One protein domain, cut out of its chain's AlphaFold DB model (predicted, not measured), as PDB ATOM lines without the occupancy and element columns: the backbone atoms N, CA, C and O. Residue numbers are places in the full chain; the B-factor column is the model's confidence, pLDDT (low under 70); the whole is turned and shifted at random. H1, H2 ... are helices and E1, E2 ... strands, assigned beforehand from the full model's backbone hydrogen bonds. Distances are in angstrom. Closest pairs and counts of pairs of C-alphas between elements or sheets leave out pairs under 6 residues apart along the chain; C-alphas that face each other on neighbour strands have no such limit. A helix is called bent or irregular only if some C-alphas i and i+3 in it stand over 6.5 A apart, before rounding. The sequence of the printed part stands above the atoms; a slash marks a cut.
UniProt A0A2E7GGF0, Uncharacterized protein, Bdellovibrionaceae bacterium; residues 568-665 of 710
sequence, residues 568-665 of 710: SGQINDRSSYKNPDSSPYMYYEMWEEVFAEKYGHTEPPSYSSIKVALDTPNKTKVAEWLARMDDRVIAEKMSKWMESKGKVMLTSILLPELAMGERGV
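This is residues 568 to 665 of the 710 residues of an uncharacterized protein of Bdellovibrionaceae bacterium (UniProt A0A2E7GGF0). A small, twisted wall of three strands, E1, E2 and E3, has the longest helix, H1, crossing it over edge strand E3. H3 packs side by side with residues 590 to 595 of H1, and H2 folds back beside H3, making a helical hairpin away from the sheet; the short H4 sits beside the strands. The printed part has 98 residues, with four named helices and three named strands in the order E1 H1 E2 H2 H3 E3 H4. The sheet runs E1 - E2 - E3, all antiparallel, and the class is mixed, helices and strands. The whole is compact, with a radius of gyration of the C-alphas of 13.1 A and spans of 33 by 31 by 21 A.

Begin at the inner strand E2, residues 607 to 613. Beside it is edge strand E1, residues 568 to 571, antiparallel, with N 569 and O 609 2.7 A apart, within hydrogen-bond range. The other edge strand is E3, residues 652 to 656, also antiparallel to E2; N 610 and O 655 are within hydrogen-bond range at 2.8 A. The sheet is only just strongly twisted, its C-alphas lying up to 4.4 A off the best plane. H1, residues 585 to 599, is on the sheet at a height over the sheet of 8.5 A; it lies over E3 and runs across the strands, at 63 degrees to E3 on the local plane. Their closest C-alphas are those of Tyr 587 and Leu 654, 5.8 A apart. H1 is irregular: C-alphas 594 and 597 are 7.5 A apart. With residues 590 to 595 alone it touches H3, residues 632 to 644, at a shallow tilt of 17 degrees, opposite ways; the closest C-alphas, of Val 594 and Lys 637, are 5.3 A apart. H3, with residues 635 to 639 alone, touches H2, residues 619 to 627, at a shallow tilt of 27 degrees, opposite ways; Leu 626 and Ala 635 have the closest C-alphas, at 5.4 A. H1 and H2 are apart, and neither H2 nor H3 is on the sheet. H4, residues 657 to 663, stands at the sheet's level; its closest C-alpha pair with E2 is Glu 657 and Ser 609, 4.7 A. In H2, H3 and H4 every O i to N i+4 pair is within hydrogen-bond range; in H1, 8 of 11 are.

Find C-alpha 568 at (122.305, 69.820, 76.300), where E1 begins its 10.5 A. E2 covers 19.2 A, H1 18.5 A, H3 18.2 A, E3 13.6 A, H2 12.3 A and H4 10.1 A. H4 ends at C-alpha 663, (130.673, 65.050, 90.134).

The C-alphas farthest apart, of Lys 578 and Asp 630, are 36.8 A apart. The printed part has no cut. The link from E1 to H1, residues 572 to 584, is long. The model's mean pLDDT over the printed part is 91.8, and no printed residue is under 70.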
ATOM      1  N   SER A 568     120.943  69.797  76.847       87.75
ATOM      2  CA  SER A 568     122.305  69.820  76.300       87.75
ATOM      3  C   SER A 568     122.584  71.091  75.478       87.75
ATOM      4  O   SER A 568     121.686  71.716  74.908       87.75
ATOM      5  N   GLY A 569     123.853  71.467  75.392       90.38
ATOM      6  CA  GLY A 569     124.389  72.597  74.645       90.38
ATOM      7  C   GLY A 569     125.795  72.297  74.121       90.38
ATOM      8  O   GLY A 569     126.314  71.196  74.280       90.38
ATOM      9  N   GLN A 570     126.422  73.286  73.488       92.56
ATOM     10  CA  GLN A 570     127.782  73.187  72.950       92.56
ATOM     11  C   GLN A 570     128.546  74.472  73.253       92.56
ATOM     12  O   GLN A 570     127.997  75.571  73.111       92.56
ATOM     13  N   ILE A 571     129.810  74.324  73.638       93.38
ATOM     14  CA  ILE A 571     130.766  75.424  73.734       93.38
ATOM     15  C   ILE A 571     131.852  75.140  72.705       93.38
ATOM     16  O   ILE A 571     132.547  74.137  72.814       93.38
ATOM     17  N   ASN A 572     131.972  76.009  71.701       93.56
ATOM     18  CA  ASN A 572     132.969  75.882  70.638       93.56
ATOM     19  C   ASN A 572     134.248  76.651  70.990       93.56
ATOM     20  O   ASN A 572     134.268  77.460  71.920       93.56
ATOM     21  N   ASP A 573     135.300  76.445  70.197       91.62
ATOM     22  CA  ASP A 573     136.539  77.218  70.303       91.62
ATOM     23  C   ASP A 573     136.304  78.737  70.173       91.62
ATOM     24  O   ASP A 573     135.400  79.194  69.460       91.62
ATOM     25  N   ARG A 574     137.167  79.532  70.824       91.56
ATOM     26  CA  ARG A 574     137.097  81.003  70.857       91.56
ATOM     27  C   ARG A 574     137.000  81.609  69.455       91.56
ATOM     28  O   ARG A 574     136.223  82.540  69.249       91.56
ATOM     29  N   SER A 575     137.746  81.065  68.491       90.94
ATOM     30  CA  SER A 575     137.794  81.552  67.105       90.94
ATOM     31  C   SER A 575     136.481  81.365  66.334       90.94
ATOM     32  O   SER A 575     136.239  82.065  65.351       90.94
ATOM     33  N   SER A 576     135.592  80.481  66.803       90.88
ATOM     34  CA  SER A 576     134.284  80.230  66.180       90.88
ATOM     35  C   SER A 576     133.276  81.360  66.422       90.88
ATOM     36  O   SER A 576     132.216  81.393  65.792       90.88
ATOM     37  N   TYR A 577     133.572  82.292  67.335       89.88
ATOM     38  CA  TYR A 577     132.664  83.367  67.725       89.88
ATOM     39  C   TYR A 577     133.178  84.737  67.290       89.88
ATOM     40  O   TYR A 577     134.293  85.138  67.601       89.88
ATOM     41  N   LYS A 578     132.300  85.520  66.653       88.56
ATOM     42  CA  LYS A 578     132.597  86.908  66.262       88.56
ATOM     43  C   LYS A 578     132.837  87.829  67.470       88.56
ATOM     44  O   LYS A 578     133.582  88.793  67.355       88.56
ATOM     45  N   ASN A 579     132.186  87.545  68.601       87.19
ATOM     46  CA  ASN A 579     132.401  88.230  69.877       87.19
ATOM     47  C   ASN A 579     132.433  87.205  71.028       87.19
ATOM     48  O   ASN A 579     131.367  86.860  71.549       87.19
ATOM     49  N   PRO A 580     133.616  86.674  71.388       83.25
ATOM     50  CA  PRO A 580     133.745  85.621  72.397       83.25
ATOM     51  C   PRO A 580     133.263  86.022  73.798       83.25
ATOM     52  O   PRO A 580     132.644  85.213  74.482       83.25
ATOM     53  N   ASP A 581     133.461  87.280  74.198       80.94
ATOM     54  CA  ASP A 581     133.097  87.778  75.537       80.94
ATOM     55  C   ASP A 581     131.580  87.876  75.773       80.94
ATOM     56  O   ASP A 581     131.118  88.058  76.899       80.94
ATOM     57  N   SER A 582     130.786  87.731  74.710       82.62
ATOM     58  CA  SER A 582     129.326  87.656  74.773       82.62
ATOM     59  C   SER A 582     128.768  86.370  74.154       82.62
ATOM     60  O   SER A 582     127.594  86.337  73.780       82.62
ATOM     61  N   SER A 583     129.597  85.339  73.977       89.56
ATOM     62  CA  SER A 583     129.206  84.052  73.392       89.56
ATOM     63  C   SER A 583     129.182  82.940  74.449       89.56
ATOM     64  O   SER A 583     129.619  83.158  75.578       89.56
ATOM     65  N   PRO A 584     128.715  81.722  74.108       92.19
ATOM     66  CA  PRO A 584     128.839  80.554  74.981       92.19
ATOM     67  C   PRO A 584     130.254  80.295  75.533       92.19
ATOM     68  O   PRO A 584     130.372  79.689  76.593       92.19
ATOM     69  N   TYR A 585     131.308  80.788  74.869       93.44
ATOM     70  CA  TYR A 585     132.696  80.665  75.330       93.44
ATOM     71  C   TYR A 585     132.924  81.279  76.719       93.44
ATOM     72  O   TYR A 585     133.709  80.754  77.503       93.44
ATOM     73  N   MET A 586     132.183  82.333  77.082       93.06
ATOM     74  CA  MET A 586     132.310  82.962  78.400       93.06
ATOM     75  C   MET A 586     132.006  82.004  79.563       93.06
ATOM     76  O   MET A 586     132.489  82.217  80.670       93.06
ATOM     77  N   TYR A 587     131.208  80.953  79.332       94.69
ATOM     78  CA  TYR A 587     130.889  79.965  80.364       94.69
ATOM     79  C   TYR A 587     132.029  78.969  80.606       94.69
ATOM     80  O   TYR A 587     132.137  78.451  81.713       94.69
ATOM     81  N   TYR A 588     132.911  78.752  79.623       94.69
ATOM     82  CA  TYR A 588     134.168  78.038  79.845       94.69
ATOM     83  C   TYR A 588     135.099  78.861  80.747       94.69
ATOM     84  O   TYR A 588     135.583  78.346  81.750       94.69
ATOM     85  N   GLU A 589     135.267  80.159  80.460       93.62
ATOM     86  CA  GLU A 589     136.053  81.061  81.319       93.62
ATOM     87  C   GLU A 589     135.471  81.125  82.744       93.62
ATOM     88  O   GLU A 589     136.209  81.049  83.721       93.62
ATOM     89  N   MET A 590     134.139  81.190  82.868       95.25
ATOM     90  CA  MET A 590     133.442  81.127  84.158       95.25
ATOM     91  C   MET A 590     133.736  79.827  84.913       95.25
ATOM     92  O   MET A 590     133.960  79.863  86.120       95.25
ATOM     93  N   TRP A 591     133.704  78.677  84.231       95.38
ATOM     94  CA  TRP A 591     133.985  77.385  84.855       95.38
ATOM     95  C   TRP A 591     135.399  77.350  85.434       95.38
ATOM     96  O   TRP A 591     135.563  77.048  86.615       95.38
ATOM     97  N   GLU A 592     136.392  77.727  84.629       94.81
ATOM     98  CA  GLU A 592     137.803  77.730  85.022       94.81
ATOM     99  C   GLU A 592     138.099  78.719  86.163       94.81
ATOM    100  O   GLU A 592     138.823  78.382  87.099       94.81
ATOM    101  N   GLU A 593     137.504  79.915  86.144       95.12
ATOM    102  CA  GLU A 593     137.738  80.936  87.174       95.12
ATOM    103  C   GLU A 593     137.003  80.635  88.490       95.12
ATOM    104  O   GLU A 593     137.552  80.829  89.580       95.12
ATOM    105  N   VAL A 594     135.754  80.164  88.405       95.31
ATOM    106  CA  VAL A 594     134.848  80.091  89.560       95.31
ATOM    107  C   VAL A 594     134.765  78.690  90.160       95.31
ATOM    108  O   VAL A 594     134.783  78.556  91.384       95.31
ATOM    109  N   PHE A 595     134.677  77.646  89.332       95.25
ATOM    110  CA  PHE A 595     134.327  76.293  89.783       95.25
ATOM    111  C   PHE A 595     135.488  75.293  89.728       95.25
ATOM    112  O   PHE A 595     135.520  74.383  90.558       95.25
ATOM    113  N   ALA A 596     136.447  75.450  88.812       93.31
ATOM    114  CA  ALA A 596     137.434  74.414  88.502       93.31
ATOM    115  C   ALA A 596     138.351  74.022  89.671       93.31
ATOM    116  O   ALA A 596     138.675  72.846  89.819       93.31
ATOM    117  N   GLU A 597     138.705  74.952  90.562       92.31
ATOM    118  CA  GLU A 597     139.550  74.644  91.732       92.31
ATOM    119  C   GLU A 597     138.905  73.594  92.659       92.31
ATOM    120  O   GLU A 597     139.590  72.733  93.208       92.31
ATOM    121  N   LYS A 598     137.572  73.622  92.795       91.88
ATOM    122  CA  LYS A 598     136.814  72.685  93.640       91.88
ATOM    123  C   LYS A 598     136.253  71.507  92.844       91.88
ATOM    124  O   LYS A 598     136.272  70.367  93.310       91.88
ATOM    125  N   TYR A 599     135.740  71.774  91.646       90.56
ATOM    126  CA  TYR A 599     135.007  70.812  90.819       90.56
ATOM    127  C   TYR A 599     135.848  70.172  89.708       90.56
ATOM    128  O   TYR A 599     135.365  69.263  89.042       90.56
ATOM    129  N   GLY A 600     137.120  70.545  89.582       90.81
ATOM    130  CA  GLY A 600     138.031  70.047  88.559       90.81
ATOM    131  C   GLY A 600     138.026  70.907  87.295       90.81
ATOM    132  O   GLY A 600     137.000  71.460  86.889       90.81
ATOM    133  N   HIS A 601     139.197  71.003  86.670       91.62
ATOM    134  CA  HIS A 601     139.366  71.633  85.363       91.62
ATOM    135  C   HIS A 601     138.654  70.830  84.278       91.62
ATOM    136  O   HIS A 601     138.553  69.604  84.372       91.62
ATOM    137  N   THR A 602     138.163  71.520  83.253       90.25
ATOM    138  CA  THR A 602     137.538  70.873  82.097       90.25
ATOM    139  C   THR A 602     138.470  70.851  80.886       90.25
ATOM    140  O   THR A 602     139.542  71.456  80.887       90.25
ATOM    141  N   GLU A 603     138.086  70.112  79.848       88.62
ATOM    142  CA  GLU A 603     138.819  70.117  78.587       88.62
ATOM    143  C   GLU A 603     138.650  71.465  77.861       88.62
ATOM    144  O   GLU A 603     137.596  72.100  77.959       88.62
ATOM    145  N   PRO A 604     139.658  71.942  77.114       90.69
ATOM    146  CA  PRO A 604     139.484  73.117  76.267       90.69
ATOM    147  C   PRO A 604     138.368  72.895  75.221       90.69
ATOM    148  O   PRO A 604     138.288  71.803  74.656       90.69
ATOM    149  N   PRO A 605     137.528  73.904  74.904       92.00
ATOM    150  CA  PRO A 605     136.527  73.806  73.837       92.00
ATOM    151  C   PRO A 605     137.135  73.372  72.487       92.00
ATOM    152  O   PRO A 605     138.252  73.757  72.153       92.00
ATOM    153  N   SER A 606     136.437  72.621  71.632       93.06
ATOM    154  CA  SER A 606     134.985  72.387  71.621       93.06
ATOM    155  C   SER A 606     134.528  71.169  72.427       93.06
ATOM    156  O   SER A 606     135.042  70.077  72.209       93.06
ATOM    157  N   TYR A 607     133.486  71.333  73.251       93.44
ATOM    158  CA  TYR A 607     132.873  70.238  74.015       93.44
ATOM    159  C   TYR A 607     131.359  70.418  74.242       93.44
ATOM    160  O   TYR A 607     130.797  71.520  74.140       93.44
ATOM    161  N   SER A 608     130.698  69.317  74.606       93.06
ATOM    162  CA  SER A 608     129.286  69.290  74.999       93.06
ATOM    163  C   SER A 608     129.067  69.853  76.403       93.06
ATOM    164  O   SER A 608     129.798  69.558  77.346       93.06
ATOM    165  N   SER A 609     128.025  70.663  76.563       94.06
ATOM    166  CA  SER A 609     127.683  71.299  77.839       94.06
ATOM    167  C   SER A 609     126.253  70.994  78.262       94.06
ATOM    168  O   SER A 609     125.409  70.631  77.447       94.06
ATOM    169  N   ILE A 610     125.962  71.188  79.543       93.38
ATOM    170  CA  ILE A 610     124.626  71.142  80.122       93.38
ATOM    171  C   ILE A 610     124.171  72.566  80.416       93.38
ATOM    172  O   ILE A 610     124.820  73.313  81.148       93.38
ATOM    173  N   LYS A 611     123.029  72.949  79.854       93.00
ATOM    174  CA  LYS A 611     122.384  74.234  80.097       93.00
ATOM    175  C   LYS A 611     121.519  74.172  81.347       93.00
ATOM    176  O   LYS A 611     120.544  73.425  81.409       93.00
ATOM    177  N   VAL A 612     121.819  75.058  82.289       92.38
ATOM    178  CA  VAL A 612     121.086  75.222  83.545       92.38
ATOM    179  C   VAL A 612     120.369  76.569  83.535       92.38
ATOM    180  O   VAL A 612     121.000  77.605  83.334       92.38
ATOM    181  N   ALA A 613     119.049  76.572  83.730       92.00
ATOM    182  CA  ALA A 613     118.265  77.800  83.869       92.00
ATOM    183  C   ALA A 613     118.281  78.278  85.329       92.00
ATOM    184  O   ALA A 613     117.967  77.501  86.231       92.00
ATOM    185  N   LEU A 614     118.610  79.550  85.559       92.62
ATOM    186  CA  LEU A 614     118.690  80.147  86.894       92.62
ATOM    187  C   LEU A 614     117.528  81.119  87.136       92.62
ATOM    188  O   LEU A 614     117.113  81.843  86.229       92.62
ATOM    189  N   ASP A 615     117.032  81.174  88.373       90.69
ATOM    190  CA  ASP A 615     116.031  82.153  88.818       90.69
ATOM    191  C   ASP A 615     116.703  83.458  89.278       90.69
ATOM    192  O   ASP A 615     116.638  83.865  90.438       90.69
ATOM    193  N   THR A 616     117.424  84.101  88.355       92.06
ATOM    194  CA  THR A 616     118.156  85.354  88.608       92.06
ATOM    195  C   THR A 616     117.862  86.441  87.560       92.06
ATOM    196  O   THR A 616     118.779  86.998  86.948       92.06
ATOM    197  N   PRO A 617     116.578  86.797  87.332       89.62
ATOM    198  CA  PRO A 617     116.182  87.740  86.279       89.62
ATOM    199  C   PRO A 617     116.594  89.195  86.548       89.62
ATOM    200  O   PRO A 617     116.448  90.048  85.677       89.62
ATOM    201  N   ASN A 618     117.062  89.514  87.756       91.69
ATOM    202  CA  ASN A 618     117.448  90.862  88.157       91.69
ATOM    203  C   ASN A 618     118.521  90.835  89.259       91.69
ATOM    204  O   ASN A 618     118.784  89.797  89.868       91.69
ATOM    205  N   LYS A 619     119.096  92.010  89.544       92.62
ATOM    206  CA  LYS A 619     120.176  92.192  90.526       92.62
ATOM    207  C   LYS A 619     119.811  91.690  91.929       92.62
ATOM    208  O   LYS A 619     120.654  91.099  92.596       92.62
ATOM    209  N   THR A 620     118.567  91.888  92.365       93.06
ATOM    210  CA  THR A 620     118.091  91.424  93.678       93.06
ATOM    211  C   THR A 620     118.140  89.901  93.770       93.06
ATOM    212  O   THR A 620     118.694  89.357  94.718       93.06
ATOM    213  N   LYS A 621     117.643  89.206  92.743       92.69
ATOM    214  CA  LYS A 621     117.641  87.740  92.688       92.69
ATOM    215  C   LYS A 621     119.046  87.141  92.566       92.69
ATOM    216  O   LYS A 621     119.310  86.095  93.151       92.69
ATOM    217  N   VAL A 622     119.965  87.820  91.872       92.75
ATOM    218  CA  VAL A 622     121.394  87.451  91.869       92.75
ATOM    219  C   VAL A 622     121.977  87.538  93.283       92.75
ATOM    220  O   VAL A 622     122.615  86.590  93.732       92.75
ATOM    221  N   ALA A 623     121.718  88.629  94.012       92.75
ATOM    222  CA  ALA A 623     122.201  88.786  95.385       92.75
ATOM    223  C   ALA A 623     121.631  87.708  96.328       92.75
ATOM    224  O   ALA A 623     122.374  87.126  97.116       92.75
ATOM    225  N   GLU A 624     120.340  87.382  96.204       93.44
ATOM    226  CA  GLU A 624     119.702  86.281  96.943       93.44
ATOM    227  C   GLU A 624     120.320  84.912  96.615       93.44
ATOM    228  O   GLU A 624     120.436  84.054  97.488       93.44
ATOM    229  N   TRP A 625     120.708  84.668  95.361       94.56
ATOM    230  CA  TRP A 625     121.386  83.432  94.965       94.56
ATOM    231  C   TRP A 625     122.787  83.322  95.575       94.56
ATOM    232  O   TRP A 625     123.076  82.322  96.230       94.56
ATOM    233  N   LEU A 626     123.619  84.361  95.443       93.62
ATOM    234  CA  LEU A 626     124.965  84.391  96.026       93.62
ATOM    235  C   LEU A 626     124.925  84.243  97.557       93.62
ATOM    236  O   LEU A 626     125.726  83.516  98.142       93.62
ATOM    237  N   ALA A 627     123.946  84.869  98.220       92.62
ATOM    238  CA  ALA A 627     123.756  84.751  99.664       92.62
ATOM    239  C   ALA A 627     123.433  83.312 100.114       92.62
ATOM    240  O   ALA A 627     123.856  82.915 101.204       92.62
ATOM    241  N   ARG A 628     122.747  82.527  99.271       91.75
ATOM    242  CA  ARG A 628     122.384  81.120  99.519       91.75
ATOM    243  C   ARG A 628     123.513  80.121  99.250       91.75
ATOM    244  O   ARG A 628     123.327  78.944  99.531       91.75
ATOM    245  N   MET A 629     124.649  80.525  98.685       93.75
ATOM    246  CA  MET A 629     125.788  79.619  98.502       93.75
ATOM    247  C   MET A 629     126.492  79.372  99.843       93.75
ATOM    248  O   MET A 629     126.929  80.325 100.491       93.75
ATOM    249  N   ASP A 630     126.619  78.103 100.242       90.38
ATOM    250  CA  ASP A 630     127.342  77.723 101.466       90.38
ATOM    251  C   ASP A 630     128.845  78.023 101.343       90.38
ATOM    252  O   ASP A 630     129.473  78.518 102.280       90.38
ATOM    253  N   ASP A 631     129.417  77.770 100.162       92.94
ATOM    254  CA  ASP A 631     130.810  78.078  99.851       92.94
ATOM    255  C   ASP A 631     130.976  79.562  99.499       92.94
ATOM    256  O   ASP A 631     130.678  80.019  98.388       92.94
ATOM    257  N   ARG A 632     131.470  80.332 100.472       93.62
ATOM    258  CA  ARG A 632     131.685  81.776 100.320       93.62
ATOM    259  C   ARG A 632     132.812  82.119  99.351       93.62
ATOM    260  O   ARG A 632     132.740  83.174  98.729       93.62
ATOM    261  N   VAL A 633     133.785  81.229  99.150       93.81
ATOM    262  CA  VAL A 633     134.866  81.450  98.178       93.81
ATOM    263  C   VAL A 633     134.302  81.403  96.760       93.81
ATOM    264  O   VAL A 633     134.571  82.300  95.961       93.81
ATOM    265  N   ILE A 634     133.462  80.409  96.458       94.69
ATOM    266  CA  ILE A 634     132.774  80.327  95.161       94.69
ATOM    267  C   ILE A 634     131.834  81.518  94.959       94.69
ATOM    268  O   ILE A 634     131.816  82.095  93.871       94.69
ATOM    269  N   ALA A 635     131.098  81.934  95.994       93.94
ATOM    270  CA  ALA A 635     130.206  83.091  95.909       93.94
ATOM    271  C   ALA A 635     130.959  84.390  95.563       93.94
ATOM    272  O   ALA A 635     130.530  85.141  94.685       93.94
ATOM    273  N   GLU A 636     132.102  84.643  96.209       94.62
ATOM    274  CA  GLU A 636     132.944  85.808  95.923       94.62
ATOM    275  C   GLU A 636     133.543  85.760  94.514       94.62
ATOM    276  O   GLU A 636     133.524  86.772  93.808       94.62
ATOM    277  N   LYS A 637     134.042  84.594  94.080       95.75
ATOM    278  CA  LYS A 637     134.560  84.399  92.716       95.75
ATOM    279  C   LYS A 637     133.475  84.630  91.666       95.75
ATOM    280  O   LYS A 637     133.705  85.363  90.709       95.75
ATOM    281  N   MET A 638     132.275  84.086  91.875       95.31
ATOM    282  CA  MET A 638     131.131  84.305  90.987       95.31
ATOM    283  C   MET A 638     130.747  85.789  90.921       95.31
ATOM    284  O   MET A 638     130.540  86.316  89.830       95.31
ATOM    285  N   SER A 639     130.693  86.485  92.064       94.31
ATOM    286  CA  SER A 639     130.384  87.923  92.106       94.31
ATOM    287  C   SER A 639     131.406  88.743  91.316       94.31
ATOM    288  O   SER A 639     131.023  89.551  90.471       94.31
ATOM    289  N   LYS A 640     132.705  88.495  91.536       95.06
ATOM    290  CA  LYS A 640     133.796  89.178  90.822       95.06
ATOM    291  C   LYS A 640     133.764  88.902  89.321       95.06
ATOM    292  O   LYS A 640     133.930  89.830  88.532       95.06
ATOM    293  N   TRP A 641     133.501  87.659  88.922       95.31
ATOM    294  CA  TRP A 641     133.357  87.296  87.513       95.31
ATOM    295  C   TRP A 641     132.165  88.009  86.856       95.31
ATOM    296  O   TRP A 641     132.277  88.554  85.756       95.31
ATOM    297  N   MET A 642     131.014  88.071  87.534       93.19
ATOM    298  CA  MET A 642     129.847  88.794  87.017       93.19
ATOM    299  C   MET A 642     130.129  90.293  86.867       93.19
ATOM    300  O   MET A 642     129.756  90.881  85.850       93.19
ATOM    301  N   GLU A 643     130.812  90.907  87.836       92.44
ATOM    302  CA  GLU A 643     131.235  92.311  87.777       92.44
ATOM    303  C   GLU A 643     132.214  92.568  86.626       92.44
ATOM    304  O   GLU A 643     132.009  93.508  85.854       92.44
ATOM    305  N   SER A 644     133.221  91.704  86.446       91.06
ATOM    306  CA  SER A 644     134.229  91.845  85.386       91.06
ATOM    307  C   SER A 644     133.624  91.738  83.982       91.06
ATOM    308  O   SER A 644     134.052  92.437  83.062       91.06
ATOM    309  N   LYS A 645     132.574  90.923  83.818       89.50
ATOM    310  CA  LYS A 645     131.815  90.781  82.565       89.50
ATOM    311  C   LYS A 645     130.618  91.743  82.455       89.50
ATOM    312  O   LYS A 645     129.836  91.632  81.507       89.50
ATOM    313  N   GLY A 646     130.437  92.668  83.405       88.56
ATOM    314  CA  GLY A 646     129.349  93.657  83.402       88.56
ATOM    315  C   GLY A 646     127.939  93.051  83.473       88.56
ATOM    316  O   GLY A 646     126.982  93.625  82.947       88.56
ATOM    317  N   LYS A 647     127.786  91.867  84.076       87.56
ATOM    318  CA  LYS A 647     126.519  91.130  84.160       87.56
ATOM    319  C   LYS A 647     125.749  91.502  85.424       87.56
ATOM    320  O   LYS A 647     126.170  91.218  86.536       87.56
ATOM    321  N   VAL A 648     124.556  92.068  85.241       88.75
ATOM    322  CA  VAL A 648     123.613  92.383  86.337       88.75
ATOM    323  C   VAL A 648     122.541  91.305  86.558       88.75
ATOM    324  O   VAL A 648     121.779  91.376  87.518       88.75
ATOM    325  N   MET A 649     122.469  90.327  85.652       90.44
ATOM    326  CA  MET A 649     121.559  89.177  85.677       90.44
ATOM    327  C   MET A 649     122.208  87.995  84.946       90.44
ATOM    328  O   MET A 649     123.027  88.208  84.045       90.44
ATOM    329  N   LEU A 650     121.828  86.765  85.305       89.56
ATOM    330  CA  LEU A 650     122.398  85.544  84.726       89.56
ATOM    331  C   LEU A 650     121.344  84.435  84.621       89.56
ATOM    332  O   LEU A 650     121.351  83.476  85.374       89.56
ATOM    333  N   THR A 651     120.428  84.544  83.662       89.25
ATOM    334  CA  THR A 651     119.251  83.655  83.567       89.25
ATOM    335  C   THR A 651     119.561  82.212  83.154       89.25
ATOM    336  O   THR A 651     118.700  81.339  83.251       89.25
ATOM    337  N   SER A 652     120.761  81.936  82.644       92.00
ATOM    338  CA  SER A 652     121.210  80.575  82.353       92.00
ATOM    339  C   SER A 652     122.727  80.481  82.334       92.00
ATOM    340  O   SER A 652     123.382  81.450  81.956       92.00
ATOM    341  N   ILE A 653     123.256  79.299  82.630       93.81
ATOM    342  CA  ILE A 653     124.677  78.967  82.500       93.81
ATOM    343  C   ILE A 653     124.862  77.673  81.706       93.81
ATOM    344  O   ILE A 653     123.951  76.845  81.650       93.81
ATOM    345  N   LEU A 654     126.029  77.511  81.083       94.81
ATOM    346  CA  LEU A 654     126.456  76.258  80.459       94.81
ATOM    347  C   LEU A 654     127.565  75.640  81.313       94.81
ATOM    348  O   LEU A 654     128.541  76.316  81.617       94.81
ATOM    349  N   LEU A 655     127.404  74.379  81.707       94.88
ATOM    350  CA  LEU A 655     128.378  73.630  82.501       94.88
ATOM    351  C   LEU A 655     128.991  72.503  81.659       94.88
ATOM    352  O   LEU A 655     128.267  71.928  80.849       94.88
ATOM    353  N   PRO A 656     130.276  72.151  81.816       93.75
ATOM    354  CA  PRO A 656     130.889  71.086  81.020       93.75
ATOM    355  C   PRO A 656     130.274  69.718  81.327       93.75
ATOM    356  O   PRO A 656     130.245  69.303  82.484       93.75
ATOM    357  N   GLU A 657     129.795  68.999  80.306       92.19
ATOM    358  CA  GLU A 657     129.070  67.730  80.494       92.19
ATOM    359  C   GLU A 657     129.932  66.663  81.181       92.19
ATOM    360  O   GLU A 657     129.449  65.988  82.088       92.19
ATOM    361  N   LEU A 658     131.221  66.576  80.833       89.12
ATOM    362  CA  LEU A 658     132.167  65.642  81.454       89.12
ATOM    363  C   LEU A 658     132.276  65.865  82.974       89.12
ATOM    364  O   LEU A 658     132.158  64.924  83.756       89.12
ATOM    365  N   ALA A 659     132.425  67.125  83.398       88.50
ATOM    366  CA  ALA A 659     132.527  67.475  84.814       88.50
ATOM    367  C   ALA A 659     131.229  67.160  85.575       88.50
ATOM    368  O   ALA A 659     131.270  66.715  86.725       88.50
ATOM    369  N   MET A 660     130.070  67.340  84.926       90.06
ATOM    370  CA  MET A 660     128.777  66.950  85.500       90.06
ATOM    371  C   MET A 660     128.636  65.429  85.604       90.06
ATOM    372  O   MET A 660     128.072  64.945  86.581       90.06
ATOM    373  N   GLY A 661     129.152  64.671  84.632       85.62
ATOM    374  CA  GLY A 661     129.133  63.208  84.641       85.62
ATOM    375  C   GLY A 661     129.904  62.599  85.815       85.62
ATOM    376  O   GLY A 661     129.459  61.610  86.391       85.62
ATOM    377  N   GLU A 662     131.027  63.207  86.203       85.56
ATOM    378  CA  GLU A 662     131.861  62.716  87.307       85.56
ATOM    379  C   GLU A 662     131.376  63.164  88.692       85.56
ATOM    380  O   GLU A 662     131.474  62.402  89.655       85.56
ATOM    381  N   ARG A 663     130.897  64.409  88.820       86.50
ATOM    382  CA  ARG A 663     130.673  65.050  90.134       86.50
ATOM    383  C   ARG A 663     129.259  65.579  90.356       86.50
ATOM    384  O   ARG A 663     128.949  66.013  91.465       86.50
ATOM    385  N   GLY A 664     128.408  65.536  89.335       89.62
ATOM    386  CA  GLY A 664     127.095  66.170  89.343       89.62
ATOM    387  C   GLY A 664     127.158  67.695  89.224       89.62
ATOM    388  O   GLY A 664     128.224  68.309  89.137       89.62
ATOM    389  N   VAL A 665     125.981  68.319  89.219       92.50
ATOM    390  CA  VAL A 665     125.827  69.778  89.200       92.50
ATOM    391  C   VAL A 665     126.330  70.377  90.526       92.50
ATOM    392  O   VAL A 665     125.927  69.900  91.589       92.50
TER     393      VAL A 665